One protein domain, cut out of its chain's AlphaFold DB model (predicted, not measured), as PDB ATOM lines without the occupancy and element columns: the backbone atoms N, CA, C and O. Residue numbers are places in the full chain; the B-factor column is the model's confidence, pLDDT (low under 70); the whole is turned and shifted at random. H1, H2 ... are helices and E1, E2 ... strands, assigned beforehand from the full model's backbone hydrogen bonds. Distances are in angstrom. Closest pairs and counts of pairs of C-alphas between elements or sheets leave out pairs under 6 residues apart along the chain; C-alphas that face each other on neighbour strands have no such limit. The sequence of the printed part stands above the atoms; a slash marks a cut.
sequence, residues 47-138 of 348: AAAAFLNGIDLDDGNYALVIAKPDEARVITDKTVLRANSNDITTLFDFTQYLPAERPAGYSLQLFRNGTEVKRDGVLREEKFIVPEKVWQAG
ATOM      1  N   ALA A  47      30.014  57.319 133.196       57.12
ATOM      2  CA  ALA A  47      29.340  57.680 134.440       57.12
ATOM      3  C   ALA A  47      27.994  58.383 134.194       57.12
ATOM      4  O   ALA A  47      27.058  58.250 134.980       57.12
ATOM      5  N   ALA A  48      27.867  59.101 133.076       54.88
ATOM      6  CA  ALA A  48      26.621  59.749 132.680       54.88
ATOM      7  C   ALA A  48      25.579  58.786 132.072       54.88
ATOM      8  O   ALA A  48      24.402  59.143 131.981       54.88
ATOM      9  N   ALA A  49      25.975  57.584 131.642       68.12
ATOM     10  CA  ALA A  49      25.084  56.647 130.970       68.12
ATOM     11  C   ALA A  49      24.532  55.599 131.947       68.12
ATOM     12  O   ALA A  49      25.274  54.831 132.550       68.12
ATOM     13  N   ALA A  50      23.203  55.518 132.064       80.88
ATOM     14  CA  ALA A  50      22.574  54.429 132.803       80.88
ATOM     15  C   ALA A  50      22.919  53.065 132.179       80.88
ATOM     16  O   ALA A  50      22.945  52.904 130.955       80.88
ATOM     17  N   PHE A  51      23.144  52.054 133.018       84.88
ATOM     18  CA  PHE A  51      23.539  50.713 132.595       84.88
ATOM     19  C   PHE A  51      22.501  50.070 131.668       84.88
ATOM     20  O   PHE A  51      22.878  49.391 130.719       84.88
ATOM     21  N   LEU A  52      21.203  50.319 131.854       87.00
ATOM     22  CA  LEU A  52      20.158  49.780 130.969       87.00
ATOM     23  C   LEU A  52      19.831  50.699 129.777       87.00
ATOM     24  O   LEU A  52      18.931  50.394 128.998       87.00
ATOM     25  N   ASN A  53      20.567  51.800 129.587       85.00
ATOM     26  CA  ASN A  53      20.347  52.701 128.458       85.00
ATOM     27  C   ASN A  53      20.559  51.981 127.113       85.00
ATOM     28  O   ASN A  53      21.530  51.237 126.940       85.00
ATOM     29  N   GLY A  54      19.653  52.232 126.163       79.75
ATOM     30  CA  GLY A  54      19.656  51.635 124.825       79.75
ATOM     31  C   GLY A  54      19.182  50.179 124.757       79.75
ATOM     32  O   GLY A  54      19.203  49.599 123.675       79.75
ATOM     33  N   ILE A  55      18.754  49.584 125.875       86.88
ATOM     34  CA  ILE A  55      18.191  48.233 125.898       86.88
ATOM     35  C   ILE A  55      16.680  48.307 125.678       86.88
ATOM     36  O   ILE A  55      15.957  48.895 126.484       86.88
ATOM     37  N   ASP A  56      16.193  47.662 124.618       86.44
ATOM     38  CA  ASP A  56      14.761  47.432 124.435       86.44
ATOM     39  C   ASP A  56      14.302  46.288 125.344       86.44
ATOM     40  O   ASP A  56      14.366  45.105 124.996       86.44
ATOM     41  N   LEU A  57      13.852  46.652 126.545       86.25
ATOM     42  CA  LEU A  57      13.345  45.689 127.511       86.25
ATOM     43  C   LEU A  57      12.064  45.003 127.021       86.25
ATOM     44  O   LEU A  57      11.717  43.971 127.578       86.25
ATOM     45  N   ASP A  58      11.349  45.509 126.014       85.25
ATOM     46  CA  ASP A  58      10.075  44.930 125.575       85.25
ATOM     47  C   ASP A  58      10.272  43.622 124.808       85.25
ATOM     48  O   ASP A  58       9.449  42.712 124.942       85.25
ATOM     49  N   ASP A  59      11.410  43.484 124.139       84.00
ATOM     50  CA  ASP A  59      11.747  42.353 123.290       84.00
ATOM     51  C   ASP A  59      12.557  41.274 124.043       84.00
ATOM     52  O   ASP A  59      13.787  41.289 124.088       84.00
ATOM     53  N   GLY A  60      11.857  40.301 124.635       83.12
ATOM     54  CA  GLY A  60      12.444  39.120 125.283       83.12
ATOM     55  C   GLY A  60      12.338  39.087 126.811       83.12
ATOM     56  O   GLY A  60      11.738  39.963 127.448       83.12
ATOM     57  N   ASN A  61      12.908  38.027 127.386       86.00
ATOM     58  CA  ASN A  61      13.007  37.803 128.825       86.00
ATOM     59  C   ASN A  61      14.376  38.270 129.312       86.00
ATOM     60  O   ASN A  61      15.396  37.787 128.823       86.00
ATOM     61  N   TYR A  62      14.393  39.192 130.271       88.94
ATOM     62  CA  TYR A  62      15.625  39.776 130.787       88.94
ATOM     63  C   TYR A  62      15.919  39.312 132.209       88.94
ATOM     64  O   TYR A  62      15.010  39.213 133.034       88.94
ATOM     65  N   ALA A  63      17.199  39.091 132.491       89.19
ATOM     66  CA  ALA A  63      17.709  38.847 133.833       89.19
ATOM     67  C   ALA A  63      18.914  39.757 134.086       89.19
ATOM     68  O   ALA A  63      19.856  39.783 133.292       89.19
ATOM     69  N   LEU A  64      18.866  40.521 135.177       90.56
ATOM     70  CA  LEU A  64      19.974  41.350 135.638       90.56
ATOM     71  C   LEU A  64      20.615  40.696 136.858       90.56
ATOM     72  O   LEU A  64      19.982  40.606 137.910       90.56
ATOM     73  N   VAL A  65      21.873  40.296 136.725       89.88
ATOM     74  CA  VAL A  65      22.715  39.852 137.834       89.88
ATOM     75  C   VAL A  65      23.464  41.058 138.387       89.88
ATOM     76  O   VAL A  65      24.144  41.773 137.649       89.88
ATOM     77  N   ILE A  66      23.352  41.264 139.695       89.50
ATOM     78  CA  ILE A  66      24.108  42.253 140.455       89.50
ATOM     79  C   ILE A  66      24.949  41.488 141.473       89.50
ATOM     80  O   ILE A  66      24.412  40.968 142.449       89.50
ATOM     81  N   ALA A  67      26.260  41.414 141.258       85.31
ATOM     82  CA  ALA A  67      27.175  40.782 142.201       85.31
ATOM     83  C   ALA A  67      27.887  41.843 143.043       85.31
ATOM     84  O   ALA A  67      28.589  42.704 142.511       85.31
ATOM     85  N   LYS A  68      27.699  41.771 144.359       82.38
ATOM     86  CA  LYS A  68      28.542  42.396 145.381       82.38
ATOM     87  C   LYS A  68      29.612  41.384 145.826       82.38
ATOM     88  O   LYS A  68      29.463  40.196 145.552       82.38
ATOM     89  N   PRO A  69      30.656  41.821 146.551       74.81
ATOM     90  CA  PRO A  69      31.736  40.936 146.998       74.81
ATOM     91  C   PRO A  69      31.265  39.717 147.797       74.81
ATOM     92  O   PRO A  69      31.815  38.635 147.632       74.81
ATOM     93  N   ASP A  70      30.226  39.899 148.615       81.50
ATOM     94  CA  ASP A  70      29.743  38.875 149.546       81.50
ATOM     95  C   ASP A  70      28.373  38.295 149.157       81.50
ATOM     96  O   ASP A  70      27.891  37.360 149.790       81.50
ATOM     97  N   GLU A  71      27.703  38.858 148.145       86.69
ATOM     98  CA  GLU A  71      26.337  38.474 147.779       86.69
ATOM     99  C   GLU A  71      26.049  38.807 146.317       86.69
ATOM    100  O   GLU A  71      26.295  39.926 145.870       86.69
ATOM    101  N   ALA A  72      25.454  37.874 145.578       88.94
ATOM    102  CA  ALA A  72      24.901  38.145 144.260       88.94
ATOM    103  C   ALA A  72      23.376  38.051 144.292       88.94
ATOM    104  O   ALA A  72      22.796  37.243 145.019       88.94
ATOM    105  N   ARG A  73      22.721  38.897 143.495       91.50
ATOM    106  CA  ARG A  73      21.270  38.880 143.317       91.50
ATOM    107  C   ARG A  73      20.886  38.901 141.854       91.50
ATOM    108  O   ARG A  73      21.538  39.578 141.062       91.50
ATOM    109  N   VAL A  74      19.793  38.222 141.516       91.12
ATOM    110  CA  VAL A  74      19.198  38.255 140.175       91.12
ATOM    111  C   VAL A  74      17.833  38.910 140.215       91.12
ATOM    112  O   VAL A  74      17.001  38.598 141.065       91.12
ATOM    113  N   ILE A  75      17.597  39.812 139.268       91.81
ATOM    114  CA  ILE A  75      16.314  40.477 139.057       91.81
ATOM    115  C   ILE A  75      15.780  40.040 137.697       91.81
ATOM    116  O   ILE A  75      16.355  40.376 136.660       91.81
ATOM    117  N   THR A  76      14.668  39.311 137.710       89.31
ATOM    118  CA  THR A  76      13.941  38.861 136.509       89.31
ATOM    119  C   THR A  76      12.616  39.606 136.308       89.31
ATOM    120  O   THR A  76      12.000  39.506 135.247       89.31
ATOM    121  N   ASP A  77      12.170  40.399 137.293       89.94
ATOM    122  CA  ASP A  77      10.953  41.204 137.175       89.94
ATOM    123  C   ASP A  77      11.158  42.368 136.196       89.94
ATOM    124  O   ASP A  77      11.792  43.391 136.483       89.94
ATOM    125  N   LYS A  78      10.540  42.222 135.025       88.69
ATOM    126  CA  LYS A  78      10.529  43.208 133.944       88.69
ATOM    127  C   LYS A  78      10.021  44.583 134.386       88.69
ATOM    128  O   LYS A  78      10.495  45.602 133.886       88.69
ATOM    129  N   THR A  79       9.069  44.631 135.313       90.50
ATOM    130  CA  THR A  79       8.495  45.874 135.843       90.50
ATOM    131  C   THR A  79       9.538  46.642 136.642       90.50
ATOM    132  O   THR A  79       9.682  47.853 136.462       90.50
ATOM    133  N   VAL A  80      10.315  45.932 137.468       90.88
ATOM    134  CA  VAL A  80      11.425  46.509 138.234       90.88
ATOM    135  C   VAL A  80      12.503  47.023 137.285       90.88
ATOM    136  O   VAL A  80      12.911  48.176 137.411       90.88
ATOM    137  N   LEU A  81      12.925  46.232 136.295       90.12
ATOM    138  CA  LEU A  81      13.959  46.658 135.344       90.12
ATOM    139  C   LEU A  81      13.539  47.900 134.544       90.12
ATOM    140  O   LEU A  81      14.315  48.847 134.425       90.12
ATOM    141  N   ARG A  82      12.290  47.953 134.058       88.12
ATOM    142  CA  ARG A  82      11.769  49.115 133.318       88.12
ATOM    143  C   ARG A  82      11.700  50.369 134.183       88.12
ATOM    144  O   ARG A  82      12.190  51.420 133.769       88.12
ATOM    145  N   ALA A  83      11.127  50.254 135.384       88.06
ATOM    146  CA  ALA A  83      10.950  51.381 136.300       88.06
ATOM    147  C   ALA A  83      12.278  51.985 136.786       88.06
ATOM    148  O   ALA A  83      12.285  53.108 137.281       88.06
ATOM    149  N   ASN A  84      13.384  51.247 136.650       86.38
ATOM    150  CA  ASN A  84      14.712  51.640 137.117       86.38
ATOM    151  C   ASN A  84      15.756  51.664 135.986       86.38
ATOM    152  O   ASN A  84      16.956  51.677 136.253       86.38
ATOM    153  N   SER A  85      15.312  51.685 134.725       84.25
ATOM    154  CA  SER A  85      16.184  51.651 133.538       84.25
ATOM    155  C   SER A  85      17.209  52.790 133.499       84.25
ATOM    156  O   SER A  85      18.332  52.597 133.036       84.25
ATOM    157  N   ASN A  86      16.852  53.947 134.057       83.69
ATOM    158  CA  ASN A  86      17.722  55.119 134.156       83.69
ATOM    159  C   ASN A  86      18.427  55.259 135.515       83.69
ATOM    160  O   ASN A  86      19.249  56.155 135.680       83.69
ATOM    161  N   ASP A  87      18.109  54.400 136.488       82.81
ATOM    162  CA  ASP A  87      18.537  54.586 137.878       82.81
ATOM    163  C   ASP A  87      19.825  53.808 138.209       82.81
ATOM    164  O   ASP A  87      20.528  54.152 139.159       82.81
ATOM    165  N   ILE A  88      20.141  52.756 137.445       84.00
ATOM    166  CA  ILE A  88      21.374  51.973 137.606       84.00
ATOM    167  C   ILE A  88      22.485  52.694 136.853       84.00
ATOM    168  O   ILE A  88      22.512  52.670 135.625       84.00
ATOM    169  N   THR A  89      23.383  53.353 137.572       79.38
ATOM    170  CA  THR A  89      24.412  54.232 136.986       79.38
ATOM    171  C   THR A  89      25.795  53.889 137.519       79.38
ATOM    172  O   THR A  89      25.925  53.190 138.525       79.38
ATOM    173  N   THR A  90      26.833  54.380 136.852       72.19
ATOM    174  CA  THR A  90      28.216  54.280 137.323       72.19
ATOM    175  C   THR A  90      28.651  55.643 137.841       72.19
ATOM    176  O   THR A  90      28.375  56.666 137.227       72.19
ATOM    177  N   LEU A  91      29.333  55.683 138.975       67.00
ATOM    178  CA  LEU A  91      29.958  56.886 139.506       67.00
ATOM    179  C   LEU A  91      31.463  56.656 139.567       67.00
ATOM    180  O   LEU A  91      31.904  55.602 140.009       67.00
ATOM    181  N   PHE A  92      32.253  57.647 139.172       64.00
ATOM    182  CA  PHE A  92      33.682  57.635 139.455       64.00
ATOM    183  C   PHE A  92      33.914  57.878 140.954       64.00
ATOM    184  O   PHE A  92      33.384  58.843 141.513       64.00
ATOM    185  N   ASP A  93      34.698  57.024 141.611       62.34
ATOM    186  CA  ASP A  93      34.922  57.072 143.055       62.34
ATOM    187  C   ASP A  93      36.405  57.289 143.394       62.34
ATOM    188  O   ASP A  93      37.215  56.363 143.449       62.34
ATOM    189  N   PHE A  94      36.754  58.545 143.690       57.94
ATOM    190  CA  PHE A  94      38.114  58.941 144.073       57.94
ATOM    191  C   PHE A  94      38.584  58.342 145.402       57.94
ATOM    192  O   PHE A  94      39.789  58.324 145.665       57.94
ATOM    193  N   THR A  95      37.672  57.860 146.251       57.00
ATOM    194  CA  THR A  95      38.044  57.294 147.555       57.00
ATOM    195  C   THR A  95      38.846  56.002 147.409       57.00
ATOM    196  O   THR A  95      39.655  55.693 148.281       57.00
ATOM    197  N   GLN A  96      38.751  55.318 146.263       53.44
ATOM    198  CA  GLN A  96      39.495  54.085 145.975       53.44
ATOM    199  C   GLN A  96      41.006  54.305 145.749       53.44
ATOM    200  O   GLN A  96      41.789  53.352 145.801       53.44
ATOM    201  N   TYR A  97      41.450  55.558 145.568       54.09
ATOM    202  CA  TYR A  97      42.874  55.927 145.591       54.09
ATOM    203  C   TYR A  97      43.436  56.082 147.012       54.09
ATOM    204  O   TYR A  97      44.651  56.217 147.183       54.09
ATOM    205  N   LEU A  98      42.583  56.046 148.041       56.16
ATOM    206  CA  LEU A  98      43.022  56.035 149.429       56.16
ATOM    207  C   LEU A  98      43.382  54.589 149.832       56.16
ATOM    208  O   LEU A  98      42.567  53.684 149.661       56.16
ATOM    209  N   PRO A  99      44.581  54.328 150.391       45.66
ATOM    210  CA  PRO A  99      45.108  52.970 150.597       45.66
ATOM    211  C   PRO A  99      44.284  52.023 151.490       45.66
ATOM    212  O   PRO A  99      44.636  50.847 151.578       45.66
ATOM    213  N   ALA A 100      43.249  52.510 152.183       47.12
ATOM    214  CA  ALA A 100      42.618  51.821 153.312       47.12
ATOM    215  C   ALA A 100      41.156  51.390 153.096       47.12
ATOM    216  O   ALA A 100      40.666  50.571 153.868       47.12
ATOM    217  N   GLU A 101      40.462  51.874 152.063       43.88
ATOM    218  CA  GLU A 101      39.055  51.534 151.823       43.88
ATOM    219  C   GLU A 101      38.918  50.881 150.449       43.88
ATOM    220  O   GLU A 101      38.850  51.545 149.422       43.88
ATOM    221  N   ARG A 102      38.920  49.545 150.418       49.25
ATOM    222  CA  ARG A 102      38.597  48.782 149.207       49.25
ATOM    223  C   ARG A 102      37.249  48.090 149.387       49.25
ATOM    224  O   ARG A 102      37.234  46.936 149.813       49.25
ATOM    225  N   PRO A 103      36.118  48.733 149.071       50.66
ATOM    226  CA  PRO A 103      34.938  47.960 148.734       50.66
ATOM    227  C   PRO A 103      35.251  47.225 147.428       50.66
ATOM    228  O   PRO A 103      35.594  47.858 146.430       50.66
ATOM    229  N   ALA A 104      35.203  45.894 147.431       55.16
ATOM    230  CA  ALA A 104      35.339  45.155 146.185       55.16
ATOM    231  C   ALA A 104      34.192  45.564 145.237       55.16
ATOM    232  O   ALA A 104      33.047  45.770 145.656       55.16
ATOM    233  N   GLY A 105      34.553  45.811 143.977       58.66
ATOM    234  CA  GLY A 105      33.657  46.380 142.981       58.66
ATOM    235  C   GLY A 105      32.437  45.496 142.745       58.66
ATOM    236  O   GLY A 105      32.484  44.276 142.885       58.66
ATOM    237  N   TYR A 106      31.335  46.138 142.382       72.81
ATOM    238  CA  TYR A 106      30.157  45.447 141.890       72.81
ATOM    239  C   TYR A 106      30.459  44.865 140.500       72.81
ATOM    240  O   TYR A 106      31.260  45.424 139.748       72.81
ATOM    241  N   SER A 107      29.773  43.799 140.106       81.25
ATOM    242  CA  SER A 107      29.640  43.461 138.688       81.25
ATOM    243  C   SER A 107      28.169  43.411 138.294       81.25
ATOM    244  O   SER A 107      27.318  42.967 139.069       81.25
ATOM    245  N   LEU A 108      27.872  43.943 137.109       86.69
ATOM    246  CA  LEU A 108      26.549  43.931 136.502       86.69
ATOM    247  C   LEU A 108      26.605  43.110 135.220       86.69
ATOM    248  O   LEU A 108      27.436  43.349 134.341       86.69
ATOM    249  N   GLN A 109      25.694  42.157 135.096       87.88
ATOM    250  CA  GLN A 109      25.536  41.364 133.885       87.88
ATOM    251  C   GLN A 109      24.056  41.314 133.522       87.88
ATOM    252  O   GLN A 109      23.214  40.942 134.336       87.88
ATOM    253  N   LEU A 110      23.738  41.739 132.307       87.88
ATOM    254  CA  LEU A 110      22.408  41.695 131.731       87.88
ATOM    255  C   LEU A 110      22.361  40.616 130.669       87.88
ATOM    256  O   LEU A 110      23.175  40.586 129.740       87.88
ATOM    257  N   PHE A 111      21.313  39.821 130.754       85.75
ATOM    258  CA  PHE A 111      21.055  38.757 129.818       85.75
ATOM    259  C   PHE A 111      19.674  38.895 129.207       85.75
ATOM    260  O   PHE A 111      18.738  39.361 129.862       85.75
ATOM    261  N   ARG A 112      19.553  38.447 127.960       86.62
ATOM    262  CA  ARG A 112      18.311  38.383 127.199       86.62
ATOM    263  C   ARG A 112      18.134  36.962 126.690       86.62
ATOM    264  O   ARG A 112      18.986  36.462 125.965       86.62
ATOM    265  N   ASN A 113      17.026  36.322 127.054       80.81
ATOM    266  CA  ASN A 113      16.712  34.937 126.685       80.81
ATOM    267  C   ASN A 113      17.859  33.953 127.001       80.81
ATOM    268  O   ASN A 113      18.111  33.033 126.231       80.81
ATOM    269  N   GLY A 114      18.568  34.172 128.111       73.56
ATOM    270  CA  GLY A 114      19.688  33.332 128.541       73.56
ATOM    271  C   GLY A 114      21.060  33.740 127.993       73.56
ATOM    272  O   GLY A 114      22.048  33.271 128.535       73.56
ATOM    273  N   THR A 115      21.148  34.643 127.012       76.44
ATOM    274  CA  THR A 115      22.428  35.105 126.441       76.44
ATOM    275  C   THR A 115      22.866  36.433 127.051       76.44
ATOM    276  O   THR A 115      22.058  37.359 127.163       76.44
ATOM    277  N   GLU A 116      24.144  36.566 127.418       83.56
ATOM    278  CA  GLU A 116      24.711  37.837 127.892       83.56
ATOM    279  C   GLU A 116      24.663  38.894 126.780       83.56
ATOM    280  O   GLU A 116      25.275  38.737 125.726       83.56
ATOM    281  N   VAL A 117      23.950  39.997 127.021       85.19
ATOM    282  CA  VAL A 117      23.823  41.111 126.061       85.19
ATOM    283  C   VAL A 117      24.544  42.370 126.516       85.19
ATOM    284  O   VAL A 117      24.826  43.251 125.705       85.19
ATOM    285  N   LYS A 118      24.841  42.481 127.812       85.69
ATOM    286  CA  LYS A 118      25.621  43.590 128.357       85.69
ATOM    287  C   LYS A 118      26.301  43.156 129.642       85.69
ATOM    288  O   LYS A 118      25.643  42.692 130.564       85.69
ATOM    289  N   ARG A 119      27.606  43.369 129.732       84.38
ATOM    290  CA  ARG A 119      28.385  43.187 130.955       84.38
ATOM    291  C   ARG A 119      29.094  44.486 131.252       84.38
ATOM    292  O   ARG A 119      29.688  45.080 130.355       84.38
ATOM    293  N   ASP A 120      29.040  44.895 132.507       77.06
ATOM    294  CA  ASP A 120      29.873  45.973 132.992       77.06
ATOM    295  C   ASP A 120      30.443  45.584 134.353       77.06
ATOM    296  O   ASP A 120      29.752  45.116 135.263       77.06
ATOM    297  N   GLY A 121      31.758  45.679 134.435       62.78
ATOM    298  CA  GLY A 121      32.527  45.397 135.629       62.78
ATOM    299  C   GLY A 121      33.180  46.698 136.022       62.78
ATOM    300  O   GLY A 121      33.804  47.352 135.190       62.78
ATOM    301  N   VAL A 122      33.017  47.072 137.279       57.34
ATOM    302  CA  VAL A 122      33.593  48.306 137.785       57.34
ATOM    303  C   VAL A 122      35.120  48.208 137.690       57.34
ATOM    304  O   VAL A 122      35.720  47.313 138.292       57.34
ATOM    305  N   LEU A 123      35.743  49.096 136.908       53.09
ATOM    306  CA  LEU A 123      37.196  49.294 136.943       53.09
ATOM    307  C   LEU A 123      37.602  49.796 138.335       53.09
ATOM    308  O   LEU A 123      36.762  50.217 139.122       53.09
ATOM    309  N   ARG A 124      38.892  49.767 138.666       54.22
ATOM    310  CA  ARG A 124      39.403  50.085 140.013       54.22
ATOM    311  C   ARG A 124      39.042  51.502 140.512       54.22
ATOM    312  O   ARG A 124      39.301  51.828 141.662       54.22
ATOM    313  N   GLU A 125      38.487  52.348 139.657       56.81
ATOM    314  CA  GLU A 125      38.195  53.757 139.894       56.81
ATOM    315  C   GLU A 125      36.691  54.098 139.880       56.81
ATOM    316  O   GLU A 125      36.308  55.259 140.025       56.81
ATOM    317  N   GLU A 126      35.815  53.115 139.684       61.81
ATOM    318  CA  GLU A 126      34.378  53.328 139.496       61.81
ATOM    319  C   GLU A 126      33.562  52.701 140.647       61.81
ATOM    320  O   GLU A 126      34.076  51.960 141.484       61.81
ATOM    321  N   LYS A 127      32.261  52.984 140.721       69.12
ATOM    322  CA  LYS A 127      31.294  52.320 141.603       69.12
ATOM    323  C   LYS A 127      29.921  52.325 140.944       69.12
ATOM    324  O   LYS A 127      29.444  53.383 140.542       69.12
ATOM    325  N   PHE A 128      29.237  51.183 140.895       73.38
ATOM    326  CA  PHE A 128      27.826  51.184 140.505       73.38
ATOM    327  C   PHE A 128      26.952  51.765 141.620       73.38
ATOM    328  O   PHE A 128      27.038  51.369 142.786       73.38
ATOM    329  N   ILE A 129      26.068  52.684 141.246       78.00
ATOM    330  CA  ILE A 129      24.937  53.115 142.053       78.00
ATOM    331  C   ILE A 129      23.747  52.260 141.630       78.00
ATOM    332  O   ILE A 129      23.134  52.473 140.587       78.00
ATOM    333  N   VAL A 130      23.433  51.276 142.469       82.06
ATOM    334  CA  VAL A 130      22.217  50.467 142.360       82.06
ATOM    335  C   VAL A 130      21.244  50.959 143.433       82.06
ATOM    336  O   VAL A 130      21.587  50.899 144.616       82.06
ATOM    337  N   PRO A 131      20.040  51.445 143.075       84.44
ATOM    338  CA  PRO A 131      19.048  51.837 144.070       84.44
ATOM    339  C   PRO A 131      18.687  50.669 144.991       84.44
ATOM    340  O   PRO A 131      18.468  49.554 144.522       84.44
ATOM    341  N   GLU A 132      18.522  50.929 146.287       86.25
ATOM    342  CA  GLU A 132      18.199  49.879 147.267       86.25
ATOM    343  C   GLU A 132      16.911  49.118 146.903       86.25
ATOM    344  O   GLU A 132      16.859  47.900 147.019       86.25
ATOM    345  N   LYS A 133      15.903  49.813 146.353       86.62
ATOM    346  CA  LYS A 133      14.668  49.198 145.824       86.62
ATOM    347  C   LYS A 133      14.929  48.158 144.724       86.62
ATOM    348  O   LYS A 133      14.205  47.176 144.636       86.62
ATOM    349  N   VAL A 134      15.941  48.383 143.885       86.88
ATOM    350  CA  VAL A 134      16.345  47.465 142.812       86.88
ATOM    351  C   VAL A 134      17.080  46.284 143.423       86.88
ATOM    352  O   VAL A 134      16.742  45.143 143.139       86.88
ATOM    353  N   TRP A 135      18.031  46.558 144.318       89.19
ATOM    354  CA  TRP A 135      18.787  45.528 145.026       89.19
ATOM    355  C   TRP A 135      17.876  44.564 145.802       89.19
ATOM    356  O   TRP A 135      17.986  43.350 145.650       89.19
ATOM    357  N   GLN A 136      16.931  45.091 146.583       90.88
ATOM    358  CA  GLN A 136      16.011  44.294 147.402       90.88
ATOM    359  C   GLN A 136      14.980  43.508 146.589       90.88
ATOM    360  O   GLN A 136      14.462  42.513 147.086       90.88
ATOM    361  N   ALA A 137      14.690  43.926 145.354       91.38
ATOM    362  CA  ALA A 137      13.805  43.190 144.455       91.38
ATOM    363  C   ALA A 137      14.458  41.927 143.866       91.38
ATOM    364  O   ALA A 137      13.762  41.115 143.259       91.38
ATOM    365  N   GLY A 138      15.778  41.769 144.008       90.19
ATOM    366  CA  GLY A 138      16.501  40.609 143.501       90.19
ATOM    367  C   GLY A 138      16.493  39.418 144.459       90.19
ATOM    368  O   GLY A 138      16.610  39.581 145.680       90.19
TER     369      GLY A 138
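Overview. This is residues 47 to 138 of the 348 residues of an uncharacterized protein of Agrobacterium vitis (UniProt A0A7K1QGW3). A twisted wall of four antiparallel strands, in the order E2, E1, E4, E5, has over one face the small two-stranded ribbon E3 and E6, the stretch from residue 50 to 57 and, toward the E2 and E1 side, the short helices H1 and H3, which only graze the wall. The other face is bare, and H2 with the loop after it makes one end of the longest axis. The printed part has 92 residues, with three named helices and six named strands in the order E1, E2, H1, E3, H2, E4, E5, E6, H3; both sheets are antiparallel and the class is mixed, helices and strands. It is compact, with a radius of gyration of the C-alphas of 13.4 A, and elongated in outline, spanning 44 by 27 by 24 A.

Along the chain. Start at Ala 47 and pass residues 47 to 61, which hold no named element. Find C-alpha 62 at (15.625, 39.776, 130.787); there E1, residues 62 to 67, begins and runs 16.3 A. Next come E2, residues 72 to 75, H1, residues 78 to 83, E3, residues 89 to 92, and H2, residues 94 to 97. E4, residues 107 to 112, is 16.9 A long, and E5, residues 115 to 121, is 17.1 A. E6, residues 126 to 129, leads to H3, residues 132 to 136, whose last C-alpha is at (16.011, 44.294, 147.402).

Arrangement. Look first at E1 and E4, inner strands of the larger sheet, where N 65 and O 109 are 2.8 A apart, within hydrogen-bond range. On the other side of E1 is the edge strand E2, its hairpin partner, with N 66 and O 73 at 2.8 A. E4 and the edge strand E5 form another hairpin, with N 110 and O 118 at 2.8 A. In the smaller sheet E3 and E6 are antiparallel at 146 degrees, with N 127 and O 91 at 2.7 A. E4 and E6 are only just apart, at 8.1 A. H1 only grazes the larger sheet with residues 78 to 81, and H3 only grazes it with residues 134 to 136. H1 and H3 are close but not clearly touching; their closest C-alphas, of Val 80 and Val 134, are 6.8 A apart. H2 is not on the larger sheet, but H2 and E6 are near each other. In H1 and H3 every O i to N i+4 pair is within hydrogen-bond range; H2 is too short for such a pair.

Size, cuts and confidence. The C-alphas of Asp 59 and Pro 99, the two farthest apart, are 44.4 A from each other. The printed part has no cut. The link from H2 to E4 is short, the other links between named elements are tight. Mean pLDDT of the printed part is 77.4; look for values under 70 at residues 47 to 49, 91 to 105 and 121 to 127.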